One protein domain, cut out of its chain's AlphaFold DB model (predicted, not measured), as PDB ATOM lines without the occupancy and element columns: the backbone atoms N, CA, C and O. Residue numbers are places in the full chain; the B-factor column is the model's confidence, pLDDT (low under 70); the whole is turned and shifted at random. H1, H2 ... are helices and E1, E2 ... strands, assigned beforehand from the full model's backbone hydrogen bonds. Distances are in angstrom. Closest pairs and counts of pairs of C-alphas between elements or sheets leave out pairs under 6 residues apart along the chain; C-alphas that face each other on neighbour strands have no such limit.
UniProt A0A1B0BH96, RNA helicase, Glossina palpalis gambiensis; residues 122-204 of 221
ATOM      1  N   GLN A 122     -28.003  -0.362  10.174       67.06
ATOM      2  CA  GLN A 122     -26.571  -0.386  10.475       67.06
ATOM      3  C   GLN A 122     -25.845  -1.111   9.343       67.06
ATOM      4  O   GLN A 122     -26.017  -2.313   9.149       67.06
ATOM      5  N   THR A 123     -25.065  -0.368   8.565       68.56
ATOM      6  CA  THR A 123     -24.124  -0.944   7.602       68.56
ATOM      7  C   THR A 123     -22.812  -1.260   8.306       68.56
ATOM      8  O   THR A 123     -22.433  -0.577   9.255       68.56
ATOM      9  N   ARG A 124     -22.100  -2.285   7.834       68.06
ATOM     10  CA  ARG A 124     -20.746  -2.574   8.320       68.06
ATOM     11  C   ARG A 124     -19.830  -1.391   7.996       68.06
ATOM     12  O   ARG A 124     -19.962  -0.799   6.929       68.06
ATOM     13  N   GLU A 125     -18.882  -1.093   8.880       72.75
ATOM     14  CA  GLU A 125     -17.842  -0.086   8.608       72.75
ATOM     15  C   GLU A 125     -16.866  -0.553   7.518       72.75
ATOM     16  O   GLU A 125     -16.302   0.260   6.792       72.75
ATOM     17  N   CYS A 126     -16.684  -1.872   7.382       73.31
ATOM     18  CA  CYS A 126     -15.831  -2.492   6.372       73.31
ATOM     19  C   CYS A 126     -16.554  -3.650   5.666       73.31
ATOM     20  O   CYS A 126     -17.309  -4.390   6.317       73.31
ATOM     21  N   PRO A 127     -16.309  -3.846   4.356       78.81
ATOM     22  CA  PRO A 127     -16.870  -4.963   3.615       78.81
ATOM     23  C   PRO A 127     -16.316  -6.297   4.133       78.81
ATOM     24  O   PRO A 127     -15.183  -6.390   4.597       78.81
ATOM     25  N   GLN A 128     -17.127  -7.348   4.045       77.31
ATOM     26  CA  GLN A 128     -16.760  -8.710   4.437       77.31
ATOM     27  C   GLN A 128     -15.690  -9.315   3.518       77.31
ATOM     28  O   GLN A 128     -14.782  -9.990   3.993       77.31
ATOM     29  N   LEU A 129     -15.789  -9.052   2.215       81.38
ATOM     30  CA  LEU A 129     -14.762  -9.349   1.221       81.38
ATOM     31  C   LEU A 129     -14.492  -8.088   0.407       81.38
ATOM     32  O   LEU A 129     -15.427  -7.385   0.017       81.38
ATOM     33  N   ASP A 130     -13.221  -7.837   0.107       84.75
ATOM     34  CA  ASP A 130     -12.790  -6.693  -0.696       84.75
ATOM     35  C   ASP A 130     -13.042  -6.929  -2.196       84.75
ATOM     36  O   ASP A 130     -12.128  -7.177  -2.988       84.75
ATOM     37  N   ILE A 131     -14.323  -6.938  -2.569       87.75
ATOM     38  CA  ILE A 131     -14.799  -7.216  -3.924       87.75
ATOM     39  C   ILE A 131     -15.073  -5.915  -4.677       87.75
ATOM     40  O   ILE A 131     -15.779  -5.022  -4.205       87.75
ATOM     41  N   HIS A 132     -14.570  -5.860  -5.906       87.75
ATOM     42  CA  HIS A 132     -14.791  -4.770  -6.846       87.75
ATOM     43  C   HIS A 132     -15.317  -5.315  -8.175       87.75
ATOM     44  O   HIS A 132     -14.965  -6.418  -8.585       87.75
ATOM     45  N   LEU A 133     -16.158  -4.532  -8.847       88.69
ATOM     46  CA  LEU A 133     -16.543  -4.772 -10.234       88.69
ATOM     47  C   LEU A 133     -15.796  -3.767 -11.103       88.69
ATOM     48  O   LEU A 133     -15.783  -2.582 -10.773       88.69
ATOM     49  N   ASN A 134     -15.161  -4.235 -12.175       86.88
ATOM     50  CA  ASN A 134     -14.603  -3.339 -13.188       86.88
ATOM     51  C   ASN A 134     -15.686  -2.912 -14.202       86.88
ATOM     52  O   ASN A 134     -16.809  -3.422 -14.168       86.88
ATOM     53  N   ASP A 135     -15.333  -2.015 -15.126       84.50
ATOM     54  CA  ASP A 135     -16.256  -1.481 -16.145       84.50
ATOM     55  C   ASP A 135     -16.806  -2.561 -17.097       84.50
ATOM     56  O   ASP A 135     -17.885  -2.421 -17.669       84.50
ATOM     57  N   GLU A 136     -16.104  -3.687 -17.216       83.06
ATOM     58  CA  GLU A 136     -16.502  -4.856 -18.011       83.06
ATOM     59  C   GLU A 136     -17.427  -5.816 -17.227       83.06
ATOM     60  O   GLU A 136     -17.896  -6.832 -17.749       83.06
ATOM     61  N   GLY A 137     -17.686  -5.534 -15.947       82.25
ATOM     62  CA  GLY A 137     -18.484  -6.375 -15.059       82.25
ATOM     63  C   GLY A 137     -17.775  -7.655 -14.603       82.25
ATOM     64  O   GLY A 137     -18.440  -8.647 -14.297       82.25
ATOM     65  N   ASN A 138     -16.445  -7.672 -14.570       86.69
ATOM     66  CA  ASN A 138     -15.634  -8.741 -13.988       86.69
ATOM     67  C   ASN A 138     -15.483  -8.543 -12.474       86.69
ATOM     68  O   ASN A 138     -15.308  -7.422 -11.997       86.69
ATOM     69  N   LEU A 139     -15.541  -9.643 -11.718       88.19
ATOM     70  CA  LEU A 139     -15.405  -9.636 -10.262       88.19
ATOM     71  C   LEU A 139     -13.917  -9.673  -9.877       88.19
ATOM     72  O   LEU A 139     -13.198 -10.586 -10.281       88.19
ATOM     73  N   LEU A 140     -13.453  -8.703  -9.094       88.94
ATOM     74  CA  LEU A 140     -12.074  -8.589  -8.621       88.94
ATOM     75  C   LEU A 140     -12.025  -8.706  -7.097       88.94
ATOM     76  O   LEU A 140     -12.617  -7.891  -6.392       88.94
ATOM     77  N   LEU A 141     -11.281  -9.685  -6.587       85.31
ATOM     78  CA  LEU A 141     -10.974  -9.854  -5.169       85.31
ATOM     79  C   LEU A 141      -9.638  -9.174  -4.835       85.31
ATOM     80  O   LEU A 141      -8.640  -9.378  -5.533       85.31
ATOM     81  N   HIS A 142      -9.617  -8.361  -3.774       82.69
ATOM     82  CA  HIS A 142      -8.455  -7.568  -3.343       82.69
ATOM     83  C   HIS A 142      -7.867  -6.688  -4.455       82.69
ATOM     84  O   HIS A 142      -6.661  -6.476  -4.512       82.69
ATOM     85  N   ARG A 143      -8.711  -6.247  -5.402       79.00
ATOM     86  CA  ARG A 143      -8.338  -5.459  -6.596       79.00
ATOM     87  C   ARG A 143      -7.308  -6.101  -7.539       79.00
ATOM     88  O   ARG A 143      -6.966  -5.492  -8.546       79.00
ATOM     89  N   CYS A 144      -6.849  -7.319  -7.263       76.44
ATOM     90  CA  CYS A 144      -5.781  -7.970  -8.026       76.44
ATOM     91  C   CYS A 144      -6.190  -9.329  -8.598       76.44
ATOM     92  O   CYS A 144      -5.680  -9.733  -9.641       76.44
ATOM     93  N   ARG A 145      -7.106 -10.054  -7.946       84.88
ATOM     94  CA  ARG A 145      -7.484 -11.408  -8.360       84.88
ATOM     95  C   ARG A 145      -8.818 -11.396  -9.091       84.88
ATOM     96  O   ARG A 145      -9.856 -11.184  -8.472       84.88
ATOM     97  N   ARG A 146      -8.803 -11.685 -10.393       85.38
ATOM     98  CA  ARG A 146     -10.034 -11.881 -11.170       85.38
ATOM     99  C   ARG A 146     -10.715 -13.189 -10.768       85.38
ATOM    100  O   ARG A 146     -10.086 -14.245 -10.770       85.38
ATOM    101  N   CYS A 147     -11.995 -13.107 -10.432       83.06
ATOM    102  CA  CYS A 147     -12.871 -14.245 -10.194       83.06
ATOM    103  C   CYS A 147     -13.760 -14.445 -11.420       83.06
ATOM    104  O   CYS A 147     -14.380 -13.499 -11.912       83.06
ATOM    105  N   GLU A 148     -13.815 -15.676 -11.913       83.88
ATOM    106  CA  GLU A 148     -14.611 -15.995 -13.091       83.88
ATOM    107  C   GLU A 148     -16.070 -16.234 -12.715       83.88
ATOM    108  O   GLU A 148     -16.394 -16.884 -11.718       83.88
ATOM    109  N   TRP A 149     -16.967 -15.684 -13.530       83.81
ATOM    110  CA  TRP A 149     -18.390 -15.921 -13.382       83.81
ATOM    111  C   TRP A 149     -18.719 -17.324 -13.871       83.81
ATOM    112  O   TRP A 149     -18.590 -17.613 -15.057       83.81
ATOM    113  N   HIS A 150     -19.222 -18.173 -12.977       80.38
ATOM    114  CA  HIS A 150     -19.712 -19.492 -13.377       80.38
ATOM    115  C   HIS A 150     -20.878 -19.390 -14.378       80.38
ATOM    116  O   HIS A 150     -20.977 -20.175 -15.313       80.38
ATOM    117  N   ASN A 151     -21.753 -18.393 -14.207       80.25
ATOM    118  CA  ASN A 151     -22.786 -18.064 -15.182       80.25
ATOM    119  C   ASN A 151     -22.390 -16.800 -15.956       80.25
ATOM    120  O   ASN A 151     -22.436 -15.695 -15.416       80.25
ATOM    121  N   TYR A 152     -22.032 -16.962 -17.227       80.12
ATOM    122  CA  TYR A 152     -21.606 -15.864 -18.100       80.12
ATOM    123  C   TYR A 152     -22.771 -15.031 -18.662       80.12
ATOM    124  O   TYR A 152     -22.539 -13.957 -19.209       80.12
ATOM    125  N   ILE A 153     -24.021 -15.485 -18.503       86.25
ATOM    126  CA  ILE A 153     -25.233 -14.832 -19.038       86.25
ATOM    127  C   ILE A 153     -25.798 -13.794 -18.041       86.25
ATOM    128  O   ILE A 153     -26.823 -13.162 -18.288       86.25
ATOM    129  N   LEU A 154     -25.146 -13.594 -16.890       85.38
ATOM    130  CA  LEU A 154     -25.610 -12.641 -15.883       85.38
ATOM    131  C   LEU A 154     -25.574 -11.201 -16.408       85.38
ATOM    132  O   LEU A 154     -24.548 -10.732 -16.909       85.38
ATOM    133  N   ASN A 155     -26.677 -10.478 -16.215       89.81
ATOM    134  CA  ASN A 155     -26.740  -9.051 -16.514       89.81
ATOM    135  C   ASN A 155     -25.998  -8.211 -15.450       89.81
ATOM    136  O   ASN A 155     -25.601  -8.713 -14.394       89.81
ATOM    137  N   SER A 156     -25.798  -6.920 -15.729       87.81
ATOM    138  CA  SER A 156     -25.082  -5.989 -14.841       87.81
ATOM    139  C   SER A 156     -25.693  -5.914 -13.438       87.81
ATOM    140  O   SER A 156     -24.966  -5.921 -12.447       87.81
ATOM    141  N   GLU A 157     -27.023  -5.914 -13.344       87.69
ATOM    142  CA  GLU A 157     -27.754  -5.851 -12.078       87.69
ATOM    143  C   GLU A 157     -27.545  -7.100 -11.220       87.69
ATOM    144  O   GLU A 157     -27.284  -7.005 -10.021       87.69
ATOM    145  N   GLN A 158     -27.577  -8.280 -11.838       87.56
ATOM    146  CA  GLN A 158     -27.313  -9.550 -11.168       87.56
ATOM    147  C   GLN A 158     -25.860  -9.637 -10.695       87.56
ATOM    148  O   GLN A 158     -25.608 -10.032  -9.557       87.56
ATOM    149  N   LYS A 159     -24.900  -9.225 -11.533       88.38
ATOM    150  CA  LYS A 159     -23.477  -9.173 -11.164       88.38
ATOM    151  C   LYS A 159     -23.238  -8.228  -9.984       88.38
ATOM    152  O   LYS A 159     -22.547  -8.593  -9.032       88.38
ATOM    153  N   ARG A 160     -23.866  -7.049 -10.004       86.25
ATOM    154  CA  ARG A 160     -23.835  -6.068  -8.909       86.25
ATOM    155  C   ARG A 160     -24.450  -6.614  -7.627       86.25
ATOM    156  O   ARG A 160     -23.856  -6.468  -6.563       86.25
ATOM    157  N   ALA A 161     -25.586  -7.299  -7.724       84.75
ATOM    158  CA  ALA A 161     -26.203  -7.952  -6.577       84.75
ATOM    159  C   ALA A 161     -25.257  -8.982  -5.940       84.75
ATOM    160  O   ALA A 161     -25.068  -8.955  -4.727       84.75
ATOM    161  N   VAL A 162     -24.602  -9.834  -6.742       84.81
ATOM    162  CA  VAL A 162     -23.619 -10.808  -6.233       84.81
ATOM    163  C   VAL A 162     -22.427 -10.119  -5.572       84.81
ATOM    164  O   VAL A 162     -22.029 -10.520  -4.480       84.81
ATOM    165  N   ALA A 163     -21.884  -9.056  -6.171       85.81
ATOM    166  CA  ALA A 163     -20.793  -8.297  -5.561       85.81
ATOM    167  C   ALA A 163     -21.196  -7.716  -4.194       85.81
ATOM    168  O   ALA A 163     -20.456  -7.872  -3.225       85.81
ATOM    169  N   ASN A 164     -22.392  -7.134  -4.083       83.75
ATOM    170  CA  ASN A 164     -22.905  -6.589  -2.823       83.75
ATOM    171  C   ASN A 164     -23.140  -7.683  -1.765       83.75
ATOM    172  O   ASN A 164     -22.875  -7.449  -0.584       83.75
ATOM    173  N   ILE A 165     -23.595  -8.883  -2.171       81.75
ATOM    174  CA  ILE A 165     -23.697 -10.056  -1.279       81.75
ATOM    175  C   ILE A 165     -22.313 -10.379  -0.711       81.75
ATOM    176  O   ILE A 165     -22.161 -10.479   0.504       81.75
ATOM    177  N   LEU A 166     -21.304 -10.519  -1.576       80.75
ATOM    178  CA  LEU A 166     -19.951 -10.907  -1.169       80.75
ATOM    179  C   LEU A 166     -19.278  -9.839  -0.293       80.75
ATOM    180  O   LEU A 166     -18.590 -10.177   0.666       80.75
ATOM    181  N   ARG A 167     -19.533  -8.554  -0.559       80.00
ATOM    182  CA  ARG A 167     -19.096  -7.441   0.302       80.00
ATOM    183  C   ARG A 167     -19.822  -7.410   1.648       80.00
ATOM    184  O   ARG A 167     -19.386  -6.699   2.548       80.00
ATOM    185  N   GLY A 168     -20.901  -8.171   1.822       73.69
ATOM    186  CA  GLY A 168     -21.701  -8.153   3.046       73.69
ATOM    187  C   GLY A 168     -22.475  -6.845   3.232       73.69
ATOM    188  O   GLY A 168     -22.761  -6.458   4.361       73.69
ATOM    189  N   GLU A 169     -22.807  -6.159   2.136       74.00
ATOM    190  CA  GLU A 169     -23.539  -4.881   2.131       74.00
ATOM    191  C   GLU A 169     -25.066  -5.072   2.124       74.00
ATOM    192  O   GLU A 169     -25.832  -4.116   1.994       74.00
ATOM    193  N   ILE A 170     -25.536  -6.315   2.266       66.44
ATOM    194  CA  ILE A 170     -26.955  -6.675   2.200       66.44
ATOM    195  C   ILE A 170     -27.525  -6.917   3.595       66.44
ATOM    196  O   ILE A 170     -26.903  -7.544   4.447       66.44
ATOM    197  N   ARG A 171     -28.762  -6.435   3.787       57.31
ATOM    198  CA  ARG A 171     -29.496  -6.379   5.065       57.31
ATOM    199  C   ARG A 171     -29.711  -7.740   5.735       57.31
ATOM    200  O   ARG A 171     -29.751  -7.799   6.954       57.31
ATOM    201  N   ASN A 172     -29.808  -8.812   4.948       52.94
ATOM    202  CA  ASN A 172     -29.954 -10.185   5.423       52.94
ATOM    203  C   ASN A 172     -28.765 -10.989   4.904       52.94
ATOM    204  O   ASN A 172     -28.785 -11.512   3.792       52.94
ATOM    205  N   MET A 173     -27.695 -10.994   5.688       53.41
ATOM    206  CA  MET A 173     -26.437 -11.637   5.341       53.41
ATOM    207  C   MET A 173     -26.613 -13.164   5.309       53.41
ATOM    208  O   MET A 173     -26.909 -13.753   6.349       53.41
ATOM    209  N   PRO A 174     -26.359 -13.859   4.188       50.59
ATOM    210  CA  PRO A 174     -25.815 -15.202   4.296       50.59
ATOM    211  C   PRO A 174     -24.409 -15.045   4.885       50.59
ATOM    212  O   PRO A 174     -23.552 -14.397   4.281       50.59
ATOM    213  N   HIS A 175     -24.166 -15.558   6.092       51.09
ATOM    214  CA  HIS A 175     -22.825 -15.582   6.681       51.09
ATOM    215  C   HIS A 175     -21.904 -16.397   5.762       51.09
ATOM    216  O   HIS A 175     -21.855 -17.619   5.865       51.09
ATOM    217  N   THR A 176     -21.236 -15.757   4.799       53.06
ATOM    218  CA  THR A 176     -20.508 -16.493   3.758       53.06
ATOM    219  C   THR A 176     -18.997 -16.358   3.933       53.06
ATOM    220  O   THR A 176     -18.447 -15.263   3.898       53.06
ATOM    221  N   LEU A 177     -18.331 -17.513   4.009       53.25
ATOM    222  CA  LEU A 177     -16.910 -17.726   3.704       53.25
ATOM    223  C   LEU A 177     -15.903 -17.336   4.795       53.25
ATOM    224  O   LEU A 177     -14.943 -16.618   4.534       53.25
ATOM    225  N   VAL A 178     -16.043 -17.899   5.995       56.31
ATOM    226  CA  VAL A 178     -14.854 -18.140   6.832       56.31
ATOM    227  C   VAL A 178     -14.299 -19.520   6.448       56.31
ATOM    228  O   VAL A 178     -15.068 -20.491   6.472       56.31
ATOM    229  N   PRO A 179     -13.014 -19.650   6.060       59.97
ATOM    230  CA  PRO A 179     -12.408 -20.952   5.789       59.97
ATOM    231  C   PRO A 179     -12.646 -21.922   6.957       59.97
ATOM    232  O   PRO A 179     -12.442 -21.564   8.113       59.97
ATOM    233  N   GLY A 180     -13.124 -23.134   6.661       66.25
ATOM    234  CA  GLY A 180     -13.448 -24.153   7.671       66.25
ATOM    235  C   GLY A 180     -14.866 -24.088   8.265       66.25
ATOM    236  O   GLY A 180     -15.179 -24.879   9.153       66.25
ATOM    237  N   THR A 181     -15.743 -23.196   7.786       74.62
ATOM    238  CA  THR A 181     -17.158 -23.165   8.213       74.62
ATOM    239  C   THR A 181     -18.067 -24.024   7.339       74.62
ATOM    240  O   THR A 181     -17.851 -24.177   6.138       74.62
ATOM    241  N   ARG A 182     -19.120 -24.580   7.951       79.62
ATOM    242  CA  ARG A 182     -20.188 -25.293   7.241       79.62
ATOM    243  C   ARG A 182     -21.216 -24.291   6.723       79.62
ATOM    244  O   ARG A 182     -21.741 -23.496   7.500       79.62
ATOM    245  N   LEU A 183     -21.526 -24.360   5.430       81.69
ATOM    246  CA  LEU A 183     -22.566 -23.542   4.812       81.69
ATOM    247  C   LEU A 183     -23.903 -24.288   4.832       81.69
ATOM    248  O   LEU A 183     -24.005 -25.405   4.329       81.69
ATOM    249  N   LEU A 184     -24.941 -23.651   5.374       83.62
ATOM    250  CA  LEU A 184     -26.316 -24.126   5.253       83.62
ATOM    251  C   LEU A 184     -26.994 -23.418   4.077       83.62
ATOM    252  O   LEU A 184     -27.129 -22.196   4.084       83.62
ATOM    253  N   VAL A 185     -27.449 -24.184   3.085       84.12
ATOM    254  CA  VAL A 185     -28.196 -23.666   1.930       84.12
ATOM    255  C   VAL A 185     -29.649 -24.117   2.033       84.12
ATOM    256  O   VAL A 185     -29.930 -25.313   2.049       84.12
ATOM    257  N   GLY A 186     -30.576 -23.160   2.116       83.62
ATOM    258  CA  GLY A 186     -32.015 -23.419   2.188       83.62
ATOM    259  C   GLY A 186     -32.760 -22.885   0.967       83.62
ATOM    260  O   GLY A 186     -32.531 -21.754   0.546       83.62
ATOM    261  N   THR A 187     -33.688 -23.677   0.428       82.69
ATOM    262  CA  THR A 187     -34.646 -23.252  -0.606       82.69
ATOM    263  C   THR A 187     -36.072 -23.613  -0.188       82.69
ATOM    264  O   THR A 187     -36.270 -24.610   0.506       82.69
ATOM    265  N   PRO A 188     -37.091 -22.851  -0.627       79.38
ATOM    266  CA  PRO A 188     -38.488 -23.175  -0.329       79.38
ATOM    267  C   PRO A 188     -38.991 -24.424  -1.072       79.38
ATOM    268  O   PRO A 188     -39.939 -25.059  -0.621       79.38
ATOM    269  N   SER A 189     -38.369 -24.790  -2.201       77.06
ATOM    270  CA  SER A 189     -38.731 -25.965  -3.004       77.06
ATOM    271  C   SER A 189     -37.640 -27.033  -2.967       77.06
ATOM    272  O   SER A 189     -36.454 -26.709  -3.099       77.06
ATOM    273  N   SER A 190     -38.045 -28.303  -2.861       81.25
ATOM    274  CA  SER A 190     -37.146 -29.459  -2.945       81.25
ATOM    275  C   SER A 190     -36.480 -29.573  -4.315       81.25
ATOM    276  O   SER A 190     -35.277 -29.804  -4.373       81.25
ATOM    277  N   SER A 191     -37.220 -29.318  -5.400       83.00
ATOM    278  CA  SER A 191     -36.669 -29.361  -6.760       83.00
ATOM    279  C   SER A 191     -35.592 -28.294  -6.974       83.00
ATOM    280  O   SER A 191     -34.577 -28.554  -7.613       83.00
ATOM    281  N   CYS A 192     -35.754 -27.106  -6.381       80.56
ATOM    282  CA  CYS A 192     -34.718 -26.073  -6.414       80.56
ATOM    283  C   CYS A 192     -33.461 -26.504  -5.652       80.56
ATOM    284  O   CYS A 192     -32.352 -26.270  -6.129       80.56
ATOM    285  N   ALA A 193     -33.618 -27.151  -4.495       86.81
ATOM    286  CA  ALA A 193     -32.474 -27.679  -3.764       86.81
ATOM    287  C   ALA A 193     -31.768 -28.788  -4.561       86.81
ATOM    288  O   ALA A 193     -30.542 -28.868  -4.503       86.81
ATOM    289  N   ASP A 194     -32.493 -29.610  -5.329       88.12
ATOM    290  CA  ASP A 194     -31.902 -30.645  -6.195       88.12
ATOM    291  C   ASP A 194     -31.036 -30.016  -7.280       88.12
ATOM    292  O   ASP A 194     -29.875 -30.383  -7.412       88.12
ATOM    293  N   VAL A 195     -31.537 -28.983  -7.959       86.88
ATOM    294  CA  VAL A 195     -30.753 -28.234  -8.953       86.88
ATOM    295  C   VAL A 195     -29.474 -27.652  -8.344       86.88
ATOM    296  O   VAL A 195     -28.410 -27.740  -8.955       86.88
ATOM    297  N   ILE A 196     -29.547 -27.072  -7.140       86.94
ATOM    298  CA  ILE A 196     -28.358 -26.544  -6.451       86.94
ATOM    299  C   ILE A 196     -27.387 -27.674  -6.099       86.94
ATOM    300  O   ILE A 196     -26.185 -27.536  -6.308       86.94
ATOM    301  N   THR A 197     -27.907 -28.793  -5.594       88.81
ATOM    302  CA  THR A 197     -27.123 -29.969  -5.198       88.81
ATOM    303  C   THR A 197     -26.366 -30.531  -6.400       88.81
ATOM    304  O   THR A 197     -25.153 -30.698  -6.328       88.81
ATOM    305  N   THR A 198     -27.054 -30.735  -7.525       88.56
ATOM    306  CA  THR A 198     -26.457 -31.203  -8.779       88.56
ATOM    307  C   THR A 198     -25.354 -30.264  -9.251       88.56
ATOM    308  O   THR A 198     -24.240 -30.716  -9.485       88.56
ATOM    309  N   ARG A 199     -25.606 -28.947  -9.289       86.62
ATOM    310  CA  ARG A 199     -24.592 -27.966  -9.713       86.62
ATOM    311  C   ARG A 199     -23.363 -27.938  -8.805       86.62
ATOM    312  O   ARG A 199     -22.251 -27.747  -9.286       86.62
ATOM    313  N   LEU A 200     -23.545 -28.109  -7.495       87.38
ATOM    314  CA  LEU A 200     -22.429 -28.174  -6.550       87.38
ATOM    315  C   LEU A 200     -21.582 -29.433  -6.765       87.38
ATOM    316  O   LEU A 200     -20.358 -29.337  -6.737       87.38
ATOM    317  N   ILE A 201     -22.213 -30.577  -7.031       87.44
ATOM    318  CA  ILE A 201     -21.516 -31.827  -7.364       87.44
ATOM    319  C   ILE A 201     -20.760 -31.678  -8.692       87.44
ATOM    320  O   ILE A 201     -19.565 -31.957  -8.756       87.44
ATOM    321  N   GLU A 202     -21.425 -31.166  -9.729       86.56
ATOM    322  CA  GLU A 202     -20.843 -30.951 -11.062       86.56
ATOM    323  C   GLU A 202     -19.681 -29.948 -11.058       86.56
ATOM    324  O   GLU A 202     -18.801 -30.026 -11.912       86.56
ATOM    325  N   SER A 203     -19.636 -29.027 -10.089       84.81
ATOM    326  CA  SER A 203     -18.532 -28.069  -9.961       84.81
ATOM    327  C   SER A 203     -17.178 -28.725  -9.659       84.81
ATOM    328  O   SER A 203     -16.143 -28.097  -9.868       84.81
ATOM    329  N   GLY A 204     -17.172 -29.952  -9.121       83.25
ATOM    330  CA  GLY A 204     -15.957 -30.674  -8.733       83.25
ATOM    331  C   GLY A 204     -15.183 -30.060  -7.557       83.25
ATOM    332  O   GLY A 204     -14.096 -30.531  -7.234       83.25
TER     333      GLY A 204
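Overview. This is residues 122 to 204 of the 221 residues of the protein "RNA helicase" of Glossina palpalis gambiensis (UniProt A0A1B0BH96). With little regular structure, the model shows a small antiparallel sheet, E1-E2-E3, with H1 over one face, and H2 set off from both beyond a long link. The printed part has 83 residues, 33 in three named strands and then two helices, mixed in class. It is only just loose, close to compact: radius of gyration of the C-alphas 14.2 A, spans 35 by 31 by 25 A.

Arrangement. E1, residues 131 to 133, E2, 139 to 141, and E3, 145 to 147, form a meander, antiparallel hairpins in a row. N 132 and O 140, 2.9 A, and N 141 and O 145, 2.8 A, are within hydrogen-bond range. H1, residues 156 to 166, is on the sheet, two layers, and over E1; the closest C-alphas, of Ile 131 and Ala 163, are 6.3 A apart. H2, residues 190 to 202, is apart from H1 and the strands. In both helices every O i to N i+4 pair is within hydrogen-bond range.

Along the chain. E1 begins at C-alpha 131 (-14.799, -7.216, -3.924). H1 measures 15.4 A; H2, 18.3 A, ends at C-alpha 202 (-20.843, -30.951, -11.062).

Size, cuts and confidence. The printed part has no cut. The H1 to H2 link is long, 23 residues. Residues 122 to 124 and 170 to 180 have pLDDT under 70.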